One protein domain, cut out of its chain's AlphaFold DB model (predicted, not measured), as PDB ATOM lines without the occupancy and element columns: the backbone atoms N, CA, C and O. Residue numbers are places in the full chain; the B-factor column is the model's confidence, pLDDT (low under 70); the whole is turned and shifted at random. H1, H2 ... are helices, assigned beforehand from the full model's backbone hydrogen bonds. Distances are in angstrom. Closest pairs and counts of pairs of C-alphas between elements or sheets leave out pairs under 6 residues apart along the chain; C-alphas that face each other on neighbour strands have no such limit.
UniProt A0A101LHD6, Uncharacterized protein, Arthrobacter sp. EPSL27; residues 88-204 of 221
ATOM      1  N   ASP A  88      21.561  31.939  -8.242       87.50
ATOM      2  CA  ASP A  88      21.210  30.562  -7.895       87.50
ATOM      3  C   ASP A  88      19.961  30.563  -7.008       87.50
ATOM      4  O   ASP A  88      18.974  29.893  -7.317       87.50
ATOM      5  N   HIS A  89      19.935  31.421  -5.983       90.31
ATOM      6  CA  HIS A  89      18.748  31.594  -5.154       90.31
ATOM      7  C   HIS A  89      17.578  32.192  -5.946       90.31
ATOM      8  O   HIS A  89      16.456  31.711  -5.803       90.31
ATOM      9  N   LEU A  90      17.813  33.158  -6.847       90.56
ATOM     10  CA  LEU A  90      16.745  33.684  -7.712       90.56
ATOM     11  C   LEU A  90      16.102  32.582  -8.564       90.56
ATOM     12  O   LEU A  90      14.885  32.578  -8.763       90.56
ATOM     13  N   THR A  91      16.913  31.643  -9.054       91.12
ATOM     14  CA  THR A  91      16.445  30.484  -9.824       91.12
ATOM     15  C   THR A  91      15.563  29.589  -8.958       91.12
ATOM     16  O   THR A  91      14.461  29.230  -9.377       91.12
ATOM     17  N   SER A  92      15.986  29.290  -7.726       94.81
ATOM     18  CA  SER A  92      15.177  28.523  -6.772       94.81
ATOM     19  C   SER A  92      13.859  29.220  -6.429       94.81
ATOM     20  O   SER A  92      12.810  28.583  -6.476       94.81
ATOM     21  N   LEU A  93      13.885  30.526  -6.146       95.50
ATOM     22  CA  LEU A  93      12.684  31.311  -5.848       95.50
ATOM     23  C   LEU A  93      11.726  31.366  -7.040       95.50
ATOM     24  O   LEU A  93      10.514  31.265  -6.868       95.50
ATOM     25  N   THR A  94      12.265  31.494  -8.253       95.81
ATOM     26  CA  THR A  94      11.481  31.473  -9.491       95.81
ATOM     27  C   THR A  94      10.771  30.138  -9.671       95.81
ATOM     28  O   THR A  94       9.584  30.129  -9.986       95.81
ATOM     29  N   GLN A  95      11.473  29.025  -9.443       97.50
ATOM     30  CA  GLN A  95      10.890  27.691  -9.544       97.50
ATOM     31  C   GLN A  95       9.789  27.487  -8.496       97.50
ATOM     32  O   GLN A  95       8.670  27.139  -8.854       97.50
ATOM     33  N   GLN A  96      10.070  27.805  -7.229       97.94
ATOM     34  CA  GLN A  96       9.098  27.688  -6.137       97.94
ATOM     35  C   GLN A  96       7.837  28.519  -6.393       97.94
ATOM     36  O   GLN A  96       6.726  28.025  -6.220       97.94
ATOM     37  N   MET A  97       7.999  29.767  -6.844       97.94
ATOM     38  CA  MET A  97       6.869  30.639  -7.168       97.94
ATOM     39  C   MET A  97       6.061  30.106  -8.353       97.94
ATOM     40  O   MET A  97       4.841  30.220  -8.388       97.94
ATOM     41  N   ASN A  98       6.735  29.509  -9.335       98.19
ATOM     42  CA  ASN A  98       6.066  28.893 -10.468       98.19
ATOM     43  C   ASN A  98       5.249  27.675 -10.064       98.19
ATOM     44  O   ASN A  98       4.104  27.565 -10.491       98.19
ATOM     45  N   ASP A  99       5.800  26.820  -9.212       98.00
ATOM     46  CA  ASP A  99       5.106  25.634  -8.719       98.00
ATOM     47  C   ASP A  99       3.920  26.016  -7.820       98.00
ATOM     48  O   ASP A  99       2.840  25.453  -7.963       98.00
ATOM     49  N   ALA A 100       4.072  27.037  -6.969       97.44
ATOM     50  CA  ALA A 100       3.001  27.549  -6.106       97.44
ATOM     51  C   ALA A 100       1.807  28.150  -6.873       97.44
ATOM     52  O   ALA A 100       0.730  28.316  -6.306       97.44
ATOM     53  N   HIS A 101       2.000  28.486  -8.149       97.25
ATOM     54  CA  HIS A 101       0.987  29.074  -9.021       97.25
ATOM     55  C   HIS A 101       0.722  28.210 -10.261       97.25
ATOM     56  O   HIS A 101       0.422  28.746 -11.329       97.25
ATOM     57  N   ASP A 102       0.873  26.887 -10.140       96.88
ATOM     58  CA  ASP A 102       0.538  25.904 -11.182       96.88
ATOM     59  C   ASP A 102       1.166  26.216 -12.554       96.88
ATOM     60  O   ASP A 102       0.564  26.050 -13.616       96.88
ATOM     61  N   GLY A 103       2.397  26.728 -12.547       97.44
ATOM     62  CA  GLY A 103       3.145  27.075 -13.750       97.44
ATOM     63  C   GLY A 103       2.827  28.444 -14.359       97.44
ATOM     64  O   GLY A 103       3.369  28.765 -15.417       97.44
ATOM     65  N   MET A 104       1.983  29.266 -13.726       98.19
ATOM     66  CA  MET A 104       1.541  30.557 -14.277       98.19
ATOM     67  C   MET A 104       2.541  31.700 -14.055       98.19
ATOM     68  O   MET A 104       2.519  32.695 -14.787       98.19
ATOM     69  N   TYR A 105       3.442  31.596 -13.072       98.25
ATOM     70  CA  TYR A 105       4.375  32.675 -12.722       98.25
ATOM     71  C   TYR A 105       5.375  32.983 -13.848       98.25
ATOM     72  O   TYR A 105       5.459  34.121 -14.313       98.25
ATOM     73  N   VAL A 106       6.116  31.983 -14.338       98.31
ATOM     74  CA  VAL A 106       7.177  32.177 -15.343       98.31
ATOM     75  C   VAL A 106       6.634  32.747 -16.660       98.31
ATOM     76  O   VAL A 106       7.218  33.715 -17.167       98.31
ATOM     77  N   PRO A 107       5.533  32.227 -17.243       98.25
ATOM     78  CA  PRO A 107       4.923  32.844 -18.416       98.25
ATOM     79  C   PRO A 107       4.470  34.286 -18.152       98.25
ATOM     80  O   PRO A 107       4.690  35.154 -18.998       98.25
ATOM     81  N   THR A 108       3.925  34.575 -16.965       98.50
ATOM     82  CA  THR A 108       3.512  35.932 -16.573       98.50
ATOM     83  C   THR A 108       4.697  36.900 -16.528       98.50
ATOM     84  O   THR A 108       4.634  37.974 -17.130       98.50
ATOM     85  N   VAL A 109       5.816  36.510 -15.907       98.12
ATOM     86  CA  VAL A 109       7.065  37.299 -15.891       98.12
ATOM     87  C   VAL A 109       7.554  37.573 -17.315       98.12
ATOM     88  O   VAL A 109       7.909  38.707 -17.651       98.12
ATOM     89  N   LYS A 110       7.558  36.552 -18.185       97.75
ATOM     90  CA  LYS A 110       7.978  36.691 -19.589       97.75
ATOM     91  C   LYS A 110       7.089  37.673 -20.351       97.75
ATOM     92  O   LYS A 110       7.617  38.545 -21.044       97.75
ATOM     93  N   LEU A 111       5.768  37.574 -20.188       98.06
ATOM     94  CA  LEU A 111       4.814  38.498 -20.799       98.06
ATOM     95  C   LEU A 111       5.039  39.932 -20.312       98.06
ATOM     96  O   LEU A 111       5.165  40.832 -21.137       98.06
ATOM     97  N   LEU A 112       5.196  40.158 -19.006       97.69
ATOM     98  CA  LEU A 112       5.454  41.495 -18.460       97.69
ATOM     99  C   LEU A 112       6.768  42.101 -18.967       97.69
ATOM    100  O   LEU A 112       6.812  43.278 -19.334       97.69
ATOM    101  N   ARG A 113       7.837  41.303 -19.058       96.56
ATOM    102  CA  ARG A 113       9.115  41.749 -19.636       96.56
ATOM    103  C   ARG A 113       8.971  42.112 -21.109       96.56
ATOM    104  O   ARG A 113       9.552  43.111 -21.541       96.56
ATOM    105  N   GLN A 114       8.202  41.335 -21.869       95.56
ATOM    106  CA  GLN A 114       7.945  41.614 -23.278       95.56
ATOM    107  C   GLN A 114       7.085  42.868 -23.461       95.56
ATOM    108  O   GLN A 114       7.434  43.720 -24.275       95.56
ATOM    109  N   THR A 115       6.038  43.045 -22.653       95.38
ATOM    110  CA  THR A 115       5.226  44.269 -22.614       95.38
ATOM    111  C   THR A 115       6.098  45.484 -22.317       95.38
ATOM    112  O   THR A 115       6.080  46.464 -23.062       95.38
ATOM    113  N   ARG A 116       6.965  45.406 -21.301       94.06
ATOM    114  CA  ARG A 116       7.917  46.483 -21.004       94.06
ATOM    115  C   ARG A 116       8.904  46.721 -22.148       94.06
ATOM    116  O   ARG A 116       9.279  47.865 -22.401       94.06
ATOM    117  N   ARG A 117       9.382  45.682 -22.838       92.50
ATOM    118  CA  ARG A 117      10.269  45.843 -24.003       92.50
ATOM    119  C   ARG A 117       9.562  46.582 -25.136       92.50
ATOM    120  O   ARG A 117      10.134  47.537 -25.651       92.50
ATOM    121  N   ALA A 118       8.339  46.178 -25.465       93.25
ATOM    122  CA  ALA A 118       7.539  46.782 -26.525       93.25
ATOM    123  C   ALA A 118       7.218  48.260 -26.254       93.25
ATOM    124  O   ALA A 118       7.203  49.061 -27.182       93.25
ATOM    125  N   LEU A 119       6.993  48.627 -24.989       89.12
ATOM    126  CA  LEU A 119       6.583  49.984 -24.623       89.12
ATOM    127  C   LEU A 119       7.749  50.931 -24.334       89.12
ATOM    128  O   LEU A 119       7.665  52.107 -24.672       89.12
ATOM    129  N   LEU A 120       8.826  50.441 -23.709       85.88
ATOM    130  CA  LEU A 120       9.926  51.293 -23.234       85.88
ATOM    131  C   LEU A 120      11.221  51.155 -24.039       85.88
ATOM    132  O   LEU A 120      12.115  51.983 -23.879       85.88
ATOM    133  N   GLY A 121      11.386  50.118 -24.868       88.50
ATOM    134  CA  GLY A 121      12.634  49.900 -25.607       88.50
ATOM    135  C   GLY A 121      13.858  49.896 -24.678       88.50
ATOM    136  O   GLY A 121      13.965  49.055 -23.784       88.50
ATOM    137  N   ALA A 122      14.770  50.855 -24.837       83.06
ATOM    138  CA  ALA A 122      15.954  50.996 -23.983       83.06
ATOM    139  C   ALA A 122      15.723  51.784 -22.667       83.06
ATOM    140  O   ALA A 122      16.589  51.762 -21.793       83.06
ATOM    141  N   ALA A 123      14.575  52.450 -22.486       86.62
ATOM    142  CA  ALA A 123      14.307  53.323 -21.334       86.62
ATOM    143  C   ALA A 123      14.131  52.554 -20.007       86.62
ATOM    144  O   ALA A 123      13.721  51.397 -19.990       86.62
ATOM    145  N   LYS A 124      14.437  53.173 -18.863       83.25
ATOM    146  CA  LYS A 124      14.279  52.546 -17.534       83.25
ATOM    147  C   LYS A 124      12.809  52.580 -17.057       83.25
ATOM    148  O   LYS A 124      12.062  53.435 -17.525       83.25
ATOM    149  N   PRO A 125      12.389  51.682 -16.137       86.19
ATOM    150  CA  PRO A 125      13.163  50.606 -15.500       86.19
ATOM    151  C   PRO A 125      13.506  49.449 -16.454       86.19
ATOM    152  O   PRO A 125      12.882  49.262 -17.497       86.19
ATOM    153  N   GLY A 126      14.560  48.690 -16.140       86.88
ATOM    154  CA  GLY A 126      15.035  47.571 -16.970       86.88
ATOM    155  C   GLY A 126      14.226  46.281 -16.787       86.88
ATOM    156  O   GLY A 126      13.425  46.167 -15.867       86.88
ATOM    157  N   GLY A 127      14.469  45.273 -17.630       89.56
ATOM    158  CA  GLY A 127      13.762  43.985 -17.549       89.56
ATOM    159  C   GLY A 127      13.943  43.244 -16.217       89.56
ATOM    160  O   GLY A 127      12.988  42.650 -15.737       89.56
ATOM    161  N   PHE A 128      15.126  43.336 -15.599       88.38
ATOM    162  CA  PHE A 128      15.389  42.732 -14.286       88.38
ATOM    163  C   PHE A 128      14.566  43.382 -13.162       88.38
ATOM    164  O   PHE A 128      14.024  42.687 -12.316       88.38
ATOM    165  N   PHE A 129      14.372  44.705 -13.202       91.00
ATOM    166  CA  PHE A 129      13.473  45.378 -12.256       91.00
ATOM    167  C   PHE A 129      12.047  44.830 -12.366       91.00
ATOM    168  O   PHE A 129      11.417  44.554 -11.353       91.00
ATOM    169  N   ILE A 130      11.545  44.647 -13.594       94.81
ATOM    170  CA  ILE A 130      10.201  44.100 -13.827       94.81
ATOM    171  C   ILE A 130      10.087  42.670 -13.295       94.81
ATOM    172  O   ILE A 130       9.070  42.326 -12.708       94.81
ATOM    173  N   GLU A 131      11.121  41.852 -13.471       94.94
ATOM    174  CA  GLU A 131      11.173  40.489 -12.937       94.94
ATOM    175  C   GLU A 131      11.059  40.466 -11.409       94.94
ATOM    176  O   GLU A 131      10.175  39.796 -10.880       94.94
ATOM    177  N   ILE A 132      11.858  41.268 -10.703       94.50
ATOM    178  CA  ILE A 132      11.809  41.318  -9.236       94.50
ATOM    179  C   ILE A 132      10.520  41.975  -8.721       94.50
ATOM    180  O   ILE A 132       9.922  41.490  -7.764       94.50
ATOM    181  N   ALA A 133      10.023  43.024  -9.383       94.62
ATOM    182  CA  ALA A 133       8.728  43.616  -9.046       94.62
ATOM    183  C   ALA A 133       7.584  42.603  -9.218       94.62
ATOM    184  O   ALA A 133       6.661  42.565  -8.407       94.62
ATOM    185  N   THR A 134       7.660  41.752 -10.247       96.88
ATOM    186  CA  THR A 134       6.693  40.666 -10.448       96.88
ATOM    187  C   THR A 134       6.802  39.642  -9.324       96.88
ATOM    188  O   THR A 134       5.780  39.296  -8.741       96.88
ATOM    189  N   TYR A 135       8.014  39.219  -8.955       96.50
ATOM    190  CA  TYR A 135       8.213  38.332  -7.808       96.50
ATOM    191  C   TYR A 135       7.570  38.901  -6.535       96.50
ATOM    192  O   TYR A 135       6.791  38.213  -5.881       96.50
ATOM    193  N   GLN A 136       7.824  40.174  -6.213       94.81
ATOM    194  CA  GLN A 136       7.264  40.821  -5.023       94.81
ATOM    195  C   GLN A 136       5.730  40.920  -5.073       94.81
ATOM    196  O   GLN A 136       5.060  40.723  -4.058       94.81
ATOM    197  N   ALA A 137       5.150  41.188  -6.246       96.38
ATOM    198  CA  ALA A 137       3.699  41.199  -6.420       96.38
ATOM    199  C   ALA A 137       3.071  39.822  -6.135       96.38
ATOM    200  O   ALA A 137       2.045  39.740  -5.464       96.38
ATOM    201  N   PHE A 138       3.703  38.740  -6.592       97.38
ATOM    202  CA  PHE A 138       3.258  37.381  -6.277       97.38
ATOM    203  C   PHE A 138       3.473  37.041  -4.795       97.38
ATOM    204  O   PHE A 138       2.545  36.595  -4.128       97.38
ATOM    205  N   ALA A 139       4.653  37.337  -4.245       94.94
ATOM    206  CA  ALA A 139       5.006  37.038  -2.855       94.94
ATOM    207  C   ALA A 139       4.110  37.748  -1.824       94.94
ATOM    208  O   ALA A 139       3.938  37.263  -0.711       94.94
ATOM    209  N   THR A 140       3.525  38.893  -2.186       94.50
ATOM    210  CA  THR A 140       2.567  39.629  -1.340       94.50
ATOM    211  C   THR A 140       1.121  39.149  -1.492       94.50
ATOM    212  O   THR A 140       0.237  39.668  -0.814       94.50
ATOM    213  N   GLY A 141       0.854  38.183  -2.379       96.19
ATOM    214  CA  GLY A 141      -0.498  37.723  -2.702       96.19
ATOM    215  C   GLY A 141      -1.315  38.726  -3.523       96.19
ATOM    216  O   GLY A 141      -2.524  38.560  -3.664       96.19
ATOM    217  N   ALA A 142      -0.684  39.769  -4.075       96.38
ATOM    218  CA  ALA A 142      -1.364  40.789  -4.875       96.38
ATOM    219  C   ALA A 142      -1.750  40.297  -6.281       96.38
ATOM    220  O   ALA A 142      -2.482  40.988  -6.992       96.38
ATOM    221  N   VAL A 143      -1.248  39.125  -6.686       98.00
ATOM    222  CA  VAL A 143      -1.552  38.494  -7.970       98.00
ATOM    223  C   VAL A 143      -2.435  37.273  -7.767       98.00
ATOM    224  O   VAL A 143      -2.088  36.365  -7.018       98.00
ATOM    225  N   ALA A 144      -3.556  37.235  -8.483       93.88
ATOM    226  CA  ALA A 144      -4.477  36.107  -8.491       93.88
ATOM    227  C   ALA A 144      -5.167  35.973  -9.855       93.88
ATOM    228  O   ALA A 144      -5.301  36.944 -10.601       93.88
ATOM    229  N   GLY A 145      -5.634  34.766 -10.160       95.19
ATOM    230  CA  GLY A 145      -6.385  34.470 -11.374       95.19
ATOM    231  C   GLY A 145      -6.653  32.977 -11.516       95.19
ATOM    232  O   GLY A 145      -6.023  32.160 -10.851       95.19
ATOM    233  N   GLN A 146      -7.589  32.628 -12.391       95.69
ATOM    234  CA  GLN A 146      -7.938  31.242 -12.722       95.69
ATOM    235  C   GLN A 146      -7.304  30.773 -14.038       95.69
ATOM    236  O   GLN A 146      -7.365  29.601 -14.395       95.69
ATOM    237  N   ASN A 147      -6.711  31.692 -14.799       97.00
ATOM    238  CA  ASN A 147      -6.059  31.408 -16.070       97.00
ATOM    239  C   ASN A 147      -4.937  32.416 -16.349       97.00
ATOM    240  O   ASN A 147      -4.809  33.447 -15.685       97.00
ATOM    241  N   GLN A 148      -4.138  32.129 -17.377       97.69
ATOM    242  CA  GLN A 148      -2.971  32.930 -17.745       97.69
ATOM    243  C   GLN A 148      -3.294  34.405 -18.042       97.69
ATOM    244  O   GLN A 148      -2.464  35.277 -17.771       97.69
ATOM    245  N   ALA A 149      -4.473  34.700 -18.600       97.94
ATOM    246  CA  ALA A 149      -4.874  36.068 -18.922       97.94
ATOM    247  C   ALA A 149      -5.190  36.869 -17.652       97.94
ATOM    248  O   ALA A 149      -4.747  38.011 -17.523       97.94
ATOM    249  N   GLU A 150      -5.889  36.258 -16.695       98.12
ATOM    250  CA  GLU A 150      -6.170  36.862 -15.391       98.12
ATOM    251  C   GLU A 150      -4.892  37.073 -14.575       98.12
ATOM    252  O   GLU A 150      -4.680  38.174 -14.069       98.12
ATOM    253  N   TYR A 151      -3.994  36.080 -14.538       98.25
ATOM    254  CA  TYR A 151      -2.675  36.221 -13.911       98.25
ATOM    255  C   TYR A 151      -1.887  37.386 -14.506       98.25
ATOM    256  O   TYR A 151      -1.353  38.216 -13.772       98.25
ATOM    257  N   TYR A 152      -1.850  37.487 -15.837       98.38
ATOM    258  CA  TYR A 152      -1.177  38.591 -16.507       98.38
ATOM    259  C   TYR A 152      -1.814  39.945 -16.174       98.38
ATOM    260  O   TYR A 152      -1.094  40.879 -15.832       98.38
ATOM    261  N   ALA A 153      -3.144  40.066 -16.231       98.19
ATOM    262  CA  ALA A 153      -3.842  41.318 -15.939       98.19
ATOM    263  C   ALA A 153      -3.664  41.759 -14.474       98.19
ATOM    264  O   ALA A 153      -3.381  42.929 -14.203       98.19
ATOM    265  N   SER A 154      -3.777  40.815 -13.538       98.31
ATOM    266  CA  SER A 154      -3.575  41.047 -12.109       98.31
ATOM    267  C   SER A 154      -2.126  41.457 -11.812       98.31
ATOM    268  O   SER A 154      -1.886  42.503 -11.200       98.31
ATOM    269  N   ALA A 155      -1.148  40.727 -12.359       98.38
ATOM    270  CA  ALA A 155       0.268  41.051 -12.214       98.38
ATOM    271  C   ALA A 155       0.632  42.399 -12.850       98.38
ATOM    272  O   ALA A 155       1.378  43.174 -12.257       98.38
ATOM    273  N   LEU A 156       0.072  42.723 -14.020       97.75
ATOM    274  CA  LEU A 156       0.268  44.017 -14.673       97.75
ATOM    275  C   LEU A 156      -0.186  45.172 -13.775       97.75
ATOM    276  O   LEU A 156       0.533  46.166 -13.657       97.75
ATOM    277  N   SER A 157      -1.342  45.038 -13.122       97.44
ATOM    278  CA  SER A 157      -1.867  46.038 -12.185       97.44
ATOM    279  C   SER A 157      -0.958  46.209 -10.960       97.44
ATOM    280  O   SER A 157      -0.538  47.326 -10.631       97.44
ATOM    281  N   ALA A 158      -0.573  45.098 -10.324       97.19
ATOM    282  CA  ALA A 158       0.283  45.110  -9.141       97.19
ATOM    283  C   ALA A 158       1.684  45.678  -9.442       97.19
ATOM    284  O   ALA A 158       2.159  46.585  -8.755       97.19
ATOM    285  N   VAL A 159       2.321  45.229 -10.528       96.00
ATOM    286  CA  VAL A 159       3.641  45.720 -10.956       96.00
ATOM    287  C   VAL A 159       3.583  47.189 -11.370       96.00
ATOM    288  O   VAL A 159       4.508  47.939 -11.061       96.00
ATOM    289  N   SER A 160       2.495  47.647 -11.996       92.50
ATOM    290  CA  SER A 160       2.322  49.071 -12.326       92.50
ATOM    291  C   SER A 160       2.312  49.956 -11.079       92.50
ATOM    292  O   SER A 160       2.845  51.066 -11.109       92.50
ATOM    293  N   THR A 161       1.758  49.461  -9.969       92.62
ATOM    294  CA  THR A 161       1.792  50.161  -8.677       92.62
ATOM    295  C   THR A 161       3.218  50.252  -8.136       92.62
ATOM    296  O   THR A 161       3.646  51.330  -7.731       92.62
ATOM    297  N   LEU A 162       3.994  49.164  -8.203       91.75
ATOM    298  CA  LEU A 162       5.405  49.161  -7.788       91.75
ATOM    299  C   LEU A 162       6.267  50.094  -8.650       91.75
ATOM    300  O   LEU A 162       7.075  50.852  -8.118       91.75
ATOM    301  N   VAL A 163       6.065  50.096  -9.972       89.38
ATOM    302  CA  VAL A 163       6.756  51.015 -10.893       89.38
ATOM    303  C   VAL A 163       6.407  52.468 -10.573       89.38
ATOM    304  O   VAL A 163       7.306  53.301 -10.512       89.38
ATOM    305  N   ARG A 164       5.126  52.781 -10.339       86.81
ATOM    306  CA  ARG A 164       4.702  54.134  -9.959       86.81
ATOM    307  C   ARG A 164       5.351  54.565  -8.651       86.81
ATOM    308  O   ARG A 164       5.935  55.635  -8.587       86.81
ATOM    309  N   ASN A 165       5.303  53.708  -7.638       87.62
ATOM    310  CA  ASN A 165       5.903  53.989  -6.342       87.62
ATOM    311  C   ASN A 165       7.408  54.263  -6.450       87.62
ATOM    312  O   ASN A 165       7.937  55.141  -5.769       87.62
ATOM    313  N   HIS A 166       8.081  53.545  -7.345       85.62
ATOM    314  CA  HIS A 166       9.485  53.766  -7.644       85.62
ATOM    315  C   HIS A 166       9.746  55.102  -8.343       85.62
ATOM    316  O   HIS A 166      10.664  55.820  -7.960       85.62
ATOM    317  N   VAL A 167       8.938  55.460  -9.342       83.31
ATOM    318  CA  VAL A 167       9.127  56.686 -10.130       83.31
ATOM    319  C   VAL A 167       8.717  57.942  -9.358       83.31
ATOM    320  O   VAL A 167       9.470  58.911  -9.341       83.31
ATOM    321  N   ASP A 168       7.552  57.922  -8.712       84.19
ATOM    322  CA  ASP A 168       6.949  59.107  -8.094       84.19
ATOM    323  C   ASP A 168       7.530  59.386  -6.704       84.19
ATOM    324  O   ASP A 168       7.685  60.543  -6.310       84.19
ATOM    325  N   TYR A 169       7.863  58.326  -5.957       82.50
ATOM    326  CA  TYR A 169       8.272  58.423  -4.552       82.50
ATOM    327  C   TYR A 169       9.681  57.883  -4.280       82.50
ATOM    328  O   TYR A 169      10.126  57.906  -3.135       82.50
ATOM    329  N   GLY A 170      10.388  57.376  -5.295       81.06
ATOM    330  CA  GLY A 170      11.721  56.793  -5.119       81.06
ATOM    331  C   GLY A 170      11.733  55.483  -4.325       81.06
ATOM    332  O   GLY A 170      12.794  55.061  -3.870       81.06
ATOM    333  N   LEU A 171      10.579  54.829  -4.134       81.94
ATOM    334  CA  LEU A 171      10.498  53.586  -3.366       81.94
ATOM    335  C   LEU A 171      11.183  52.441  -4.119       81.94
ATOM    336  O   LEU A 171      10.973  52.233  -5.312       81.94
ATOM    337  N   THR A 172      12.021  51.679  -3.430       79.38
ATOM    338  CA  THR A 172      12.765  50.577  -4.043       79.38
ATOM    339  C   THR A 172      12.015  49.256  -3.942       79.38
ATOM    340  O   THR A 172      11.333  48.988  -2.954       79.38
ATOM    341  N   VAL A 173      12.211  48.397  -4.939       83.44
ATOM    342  CA  VAL A 173      11.814  46.985  -4.891       83.44
ATOM    343  C   VAL A 173      12.947  46.212  -4.208       83.44
ATOM    344  O   VAL A 173      14.112  46.389  -4.574       83.44
ATOM    345  N   GLY A 174      12.632  45.416  -3.187       84.50
ATOM    346  CA  GLY A 174      13.634  44.631  -2.453       84.50
ATOM    347  C   GLY A 174      14.179  43.489  -3.307       84.50
ATOM    348  O   GLY A 174      13.412  42.865  -4.038       84.50
ATOM    349  N   ASP A 175      15.481  43.207  -3.225       86.06
ATOM    350  CA  ASP A 175      16.052  42.004  -3.832       86.06
ATOM    351  C   ASP A 175      15.711  40.794  -2.941       86.06
ATOM    352  O   ASP A 175      16.204  40.705  -1.813       86.06
ATOM    353  N   PRO A 176      14.873  39.847  -3.398       87.50
ATOM    354  CA  PRO A 176      14.447  38.718  -2.576       87.50
ATOM    355  C   PRO A 176      15.583  37.723  -2.306       87.50
ATOM    356  O   PRO A 176      15.428  36.814  -1.494       87.50
ATOM    357  N   THR A 177      16.724  37.875  -2.981       87.94
ATOM    358  CA  THR A 177      17.872  36.980  -2.847       87.94
ATOM    359  C   THR A 177      18.945  37.493  -1.892       87.94
ATOM    360  O   THR A 177      19.818  36.714  -1.502       87.94
ATOM    361  N   LEU A 178      18.855  38.767  -1.491       84.00
ATOM    362  CA  LEU A 178      19.805  39.466  -0.630       84.00
ATOM    363  C   LEU A 178      19.040  40.186   0.495       84.00
ATOM    364  O   LEU A 178      18.475  41.263   0.300       84.00
ATOM    365  N   LEU A 179      19.008  39.589   1.691       72.31
ATOM    366  CA  LEU A 179      18.252  40.122   2.832       72.31
ATOM    367  C   LEU A 179      18.655  41.567   3.159       72.31
ATOM    368  O   LEU A 179      19.812  41.847   3.450       72.31
ATOM    369  N   GLY A 180      17.683  42.483   3.152       62.12
ATOM    370  CA  GLY A 180      17.902  43.897   3.477       62.12
ATOM    371  C   GLY A 180      18.491  44.743   2.342       62.12
ATOM    372  O   GLY A 180      18.654  45.949   2.525       62.12
ATOM    373  N   HIS A 181      18.760  44.164   1.168       59.75
ATOM    374  CA  HIS A 181      19.242  44.909   0.009       59.75
ATOM    375  C   HIS A 181      18.082  45.315  -0.907       59.75
ATOM    376  O   HIS A 181      17.270  44.505  -1.352       59.75
ATOM    377  N   ALA A 182      18.012  46.607  -1.213       59.62
ATOM    378  CA  ALA A 182      17.162  47.127  -2.272       59.62
ATOM    379  C   ALA A 182      17.808  46.888  -3.643       59.62
ATOM    380  O   ALA A 182      19.032  46.959  -3.779       59.62
ATOM    381  N   LEU A 183      16.995  46.707  -4.688       58.72
ATOM    382  CA  LEU A 183      17.500  46.833  -6.049       58.72
ATOM    383  C   LEU A 183      18.007  48.259  -6.270       58.72
ATOM    384  O   LEU A 183      17.227  49.207  -6.376       58.72
ATOM    385  N   ILE A 184      19.323  48.401  -6.412       51.31
ATOM    386  CA  ILE A 184      19.934  49.639  -6.887       51.31
ATOM    387  C   ILE A 184      19.715  49.703  -8.400       51.31
ATOM    388  O   ILE A 184      20.557  49.310  -9.211       51.31
ATOM    389  N   THR A 185      18.533  50.157  -8.810       51.62
ATOM    390  CA  THR A 185      18.324  50.651 -10.166       51.62
ATOM    391  C   THR A 185      18.555  52.147 -10.165       51.62
ATOM    392  O   THR A 185      17.751  52.892  -9.619       51.62
ATOM    393  N   GLU A 186      19.644  52.593 -10.794       46.00
ATOM    394  CA  GLU A 186      19.841  54.008 -11.101       46.00
ATOM    395  C   GLU A 186      18.652  54.514 -11.931       46.00
ATOM    396  O   GLU A 186      18.533  54.255 -13.135       46.00
ATOM    397  N   LEU A 187      17.746  55.221 -11.266       39.16
ATOM    398  CA  LEU A 187      16.808  56.132 -11.892       39.16
ATOM    399  C   LEU A 187      17.593  57.406 -12.205       39.16
ATOM    400  O   LEU A 187      17.726  58.295 -11.370       39.16
ATOM    401  N   VAL A 188      18.101  57.523 -13.430       36.69
ATOM    402  CA  VAL A 188      18.254  58.862 -14.004       36.69
ATOM    403  C   VAL A 188      16.841  59.268 -14.403       36.69
ATOM    404  O   VAL A 188      16.320  58.758 -15.392       36.69
ATOM    405  N   VAL A 189      16.185  60.107 -13.599       39.88
ATOM    406  CA  VAL A 189      14.874  60.684 -13.938       39.88
ATOM    407  C   VAL A 189      15.114  62.063 -14.548       39.88
ATOM    408  O   VAL A 189      15.313  63.027 -13.807       39.88
ATOM    409  N   PRO A 190      15.087  62.239 -15.882       33.88
ATOM    410  CA  PRO A 190      14.669  63.522 -16.419       33.88
ATOM    411  C   PRO A 190      13.222  63.734 -15.958       33.88
ATOM    412  O   PRO A 190      12.394  62.845 -16.151       33.88
ATOM    413  N   ARG A 191      12.910  64.889 -15.354       35.47
ATOM    414  CA  ARG A 191      11.586  65.276 -14.806       35.47
ATOM    415  C   ARG A 191      10.421  65.292 -15.826       35.47
ATOM    416  O   ARG A 191       9.418  65.958 -15.600       35.47
ATOM    417  N   SER A 192      10.534  64.623 -16.966       36.19
ATOM    418  CA  SER A 192       9.611  64.749 -18.091       36.19
ATOM    419  C   SER A 192       9.430  63.449 -18.875       36.19
ATOM    420  O   SER A 192       9.321  63.493 -20.099       36.19
ATOM    421  N   ILE A 193       9.425  62.287 -18.218       43.50
ATOM    422  CA  ILE A 193       8.911  61.071 -18.860       43.50
ATOM    423  C   ILE A 193       7.383  61.116 -18.710       43.50
ATOM    424  O   ILE A 193       6.914  61.033 -17.574       43.50
ATOM    425  N   PRO A 194       6.594  61.249 -19.799       43.59
ATOM    426  CA  PRO A 194       5.177  60.913 -19.749       43.59
ATOM    427  C   PRO A 194       5.107  59.495 -19.209       43.59
ATOM    428  O   PRO A 194       5.764  58.605 -19.752       43.59
ATOM    429  N   THR A 195       4.421  59.321 -18.088       49.84
ATOM    430  CA  THR A 195       4.449  58.111 -17.275       49.84
ATOM    431  C   THR A 195       4.401  56.872 -18.173       49.84
ATOM    432  O   THR A 195       3.541  56.779 -19.046       49.84
ATOM    433  N   ALA A 196       5.288  55.888 -17.977       44.62
ATOM    434  CA  ALA A 196       5.215  54.596 -18.684       44.62
ATOM    435  C   ALA A 196       3.794  53.991 -18.620       44.62
ATOM    436  O   ALA A 196       3.332  53.312 -19.538       44.62
ATOM    437  N   LEU A 197       3.078  54.338 -17.550       44.94
ATOM    438  CA  LEU A 197       1.670  54.085 -17.316       44.94
ATOM    439  C   LEU A 197       0.710  54.764 -18.315       44.94
ATOM    440  O   LEU A 197      -0.246  54.121 -18.733       44.94
ATOM    441  N   ASP A 198       0.946  56.006 -18.746       49.66
ATOM    442  CA  ASP A 198       0.124  56.655 -19.775       49.66
ATOM    443  C   ASP A 198       0.210  55.884 -21.091       49.66
ATOM    444  O   ASP A 198      -0.803  55.677 -21.752       49.66
ATOM    445  N   MET A 199       1.380  55.350 -21.435       49.53
ATOM    446  CA  MET A 199       1.533  54.507 -22.624       49.53
ATOM    447  C   MET A 199       0.914  53.109 -22.444       49.53
ATOM    448  O   MET A 199       0.335  52.574 -23.391       49.53
ATOM    449  N   MET A 200       0.976  52.534 -21.238       50.34
ATOM    450  CA  MET A 200       0.367  51.234 -20.914       50.34
ATOM    451  C   MET A 200      -1.167  51.296 -20.897       50.34
ATOM    452  O   MET A 200      -1.812  50.437 -21.494       50.34
ATOM    453  N   ILE A 201      -1.752  52.335 -20.294       46.12
ATOM    454  CA  ILE A 201      -3.204  52.519 -20.147       46.12
ATOM    455  C   ILE A 201      -3.853  53.059 -21.438       46.12
ATOM    456  O   ILE A 201      -4.936  52.606 -21.811       46.12
ATOM    457  N   HIS A 202      -3.220  53.991 -22.167       41.50
ATOM    458  CA  HIS A 202      -3.824  54.617 -23.361       41.50
ATOM    459  C   HIS A 202      -3.635  53.822 -24.664       41.50
ATOM    460  O   HIS A 202      -4.224  54.178 -25.689       41.50
ATOM    461  N   SER A 203      -2.877  52.719 -24.649       44.66
ATOM    462  CA  SER A 203      -2.780  51.799 -25.795       44.66
ATOM    463  C   SER A 203      -4.139  51.193 -26.195       44.66
ATOM    464  O   SER A 203      -4.350  50.903 -27.369       44.66
ATOM    465  N   GLY A 204      -5.097  51.118 -25.261       36.41
ATOM    466  CA  GLY A 204      -6.479  50.688 -25.508       36.41
ATOM    467  C   GLY A 204      -7.448  51.782 -25.982       36.41
ATOM    468  O   GLY A 204      -8.615  51.483 -26.214       36.41
TER     469      GLY A 204
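This is residues 88 to 204 of the 221 residues of an uncharacterized protein of Arthrobacter sp. EPSL27 (UniProt A0A101LHD6). Three helices, H2, H3 and H4, pack crosswise on one another as the core, with H1 set at the first end of H2 and short H5 at its last end. From the end of H4, a long stretch with no named element, residues 170 to 195, swings out towards H1 and folds back to H5. The printed part has 117 residues with five named helices, in the order H1 H2 H3 H4 H5, and no named strand; its class is all helix. It is compact, with a radius of gyration of the C-alphas of 13.9 A, and spans 40 by 37 by 22 A.

Start with H1, residues 88 to 100, and pass on to H2, residues 105 to 120, the hub, which touches four other helices. Residues 94 to 98 of H1 touch residues 105 to 106 of H2, where the closest C-alphas, of Asn 98 and Tyr 105, are 4.7 A apart; the helices run opposite ways at a steep tilt of 69 degrees, only just short of about perpendicular. Next comes H3, residues 127 to 139, which makes a helical hairpin with H2 at a steep tilt of 41 degrees; look at Arg 113 and Gly 127, their closest C-alphas, 5.6 A apart. H1 touches H3 as well, the closest C-alphas being those of Met 97 and Phe 138 at 7.7 A. Move on to H4, residues 148 to 169: its residues 155 to 163 touch H3, closest at the C-alphas of Ala 133 and Val 159, 5.8 A apart, at a steep tilt of 69.8 degrees, only just short of about perpendicular. Its residues 148 to 156 touch residues 105 to 112 of H2, closest at the C-alphas of Thr 108 and Tyr 152, 5.4 A apart, at a steep tilt of 54 degrees, the same way. Last, H5, residues 196 to 202, touches H2 at residues 119 to 120 alone, about perpendicular at 89 degrees, the closest C-alphas being those of Leu 119 and Met 199 at 7.1 A. H5 is close to H4 but not clearly touching it, with the C-alphas of Ser 160 and Leu 197 closest at 7.1 A. H1 and H4, H1 and H5, and H3 and H5 are apart. In H1, H2, H3, H4 and H5 every O i to N i+4 pair is within hydrogen-bond range.

Find C-alpha 88 at (21.210, 30.562, -7.895); from there H1 runs 18.5 A to C-alpha 100. H2 covers 22.1 A, H3 18.5 A and H4, the longest, 30.8 A, from C-alpha 148 at (-2.971, 32.930, -17.745) to C-alpha 169. H5 covers 10.2 A and ends at C-alpha 202, at (-3.824, 54.617, -23.361).

The two C-alphas farthest apart are those of Asp 102 and Arg 191, at 41.1 A. The printed part has no cut, and H4 to H5 is a long link of 26 residues. Read the B-factor column with care at residues 180 to 204, where the model's pLDDT is under 70; the mean of the printed part is 82.8.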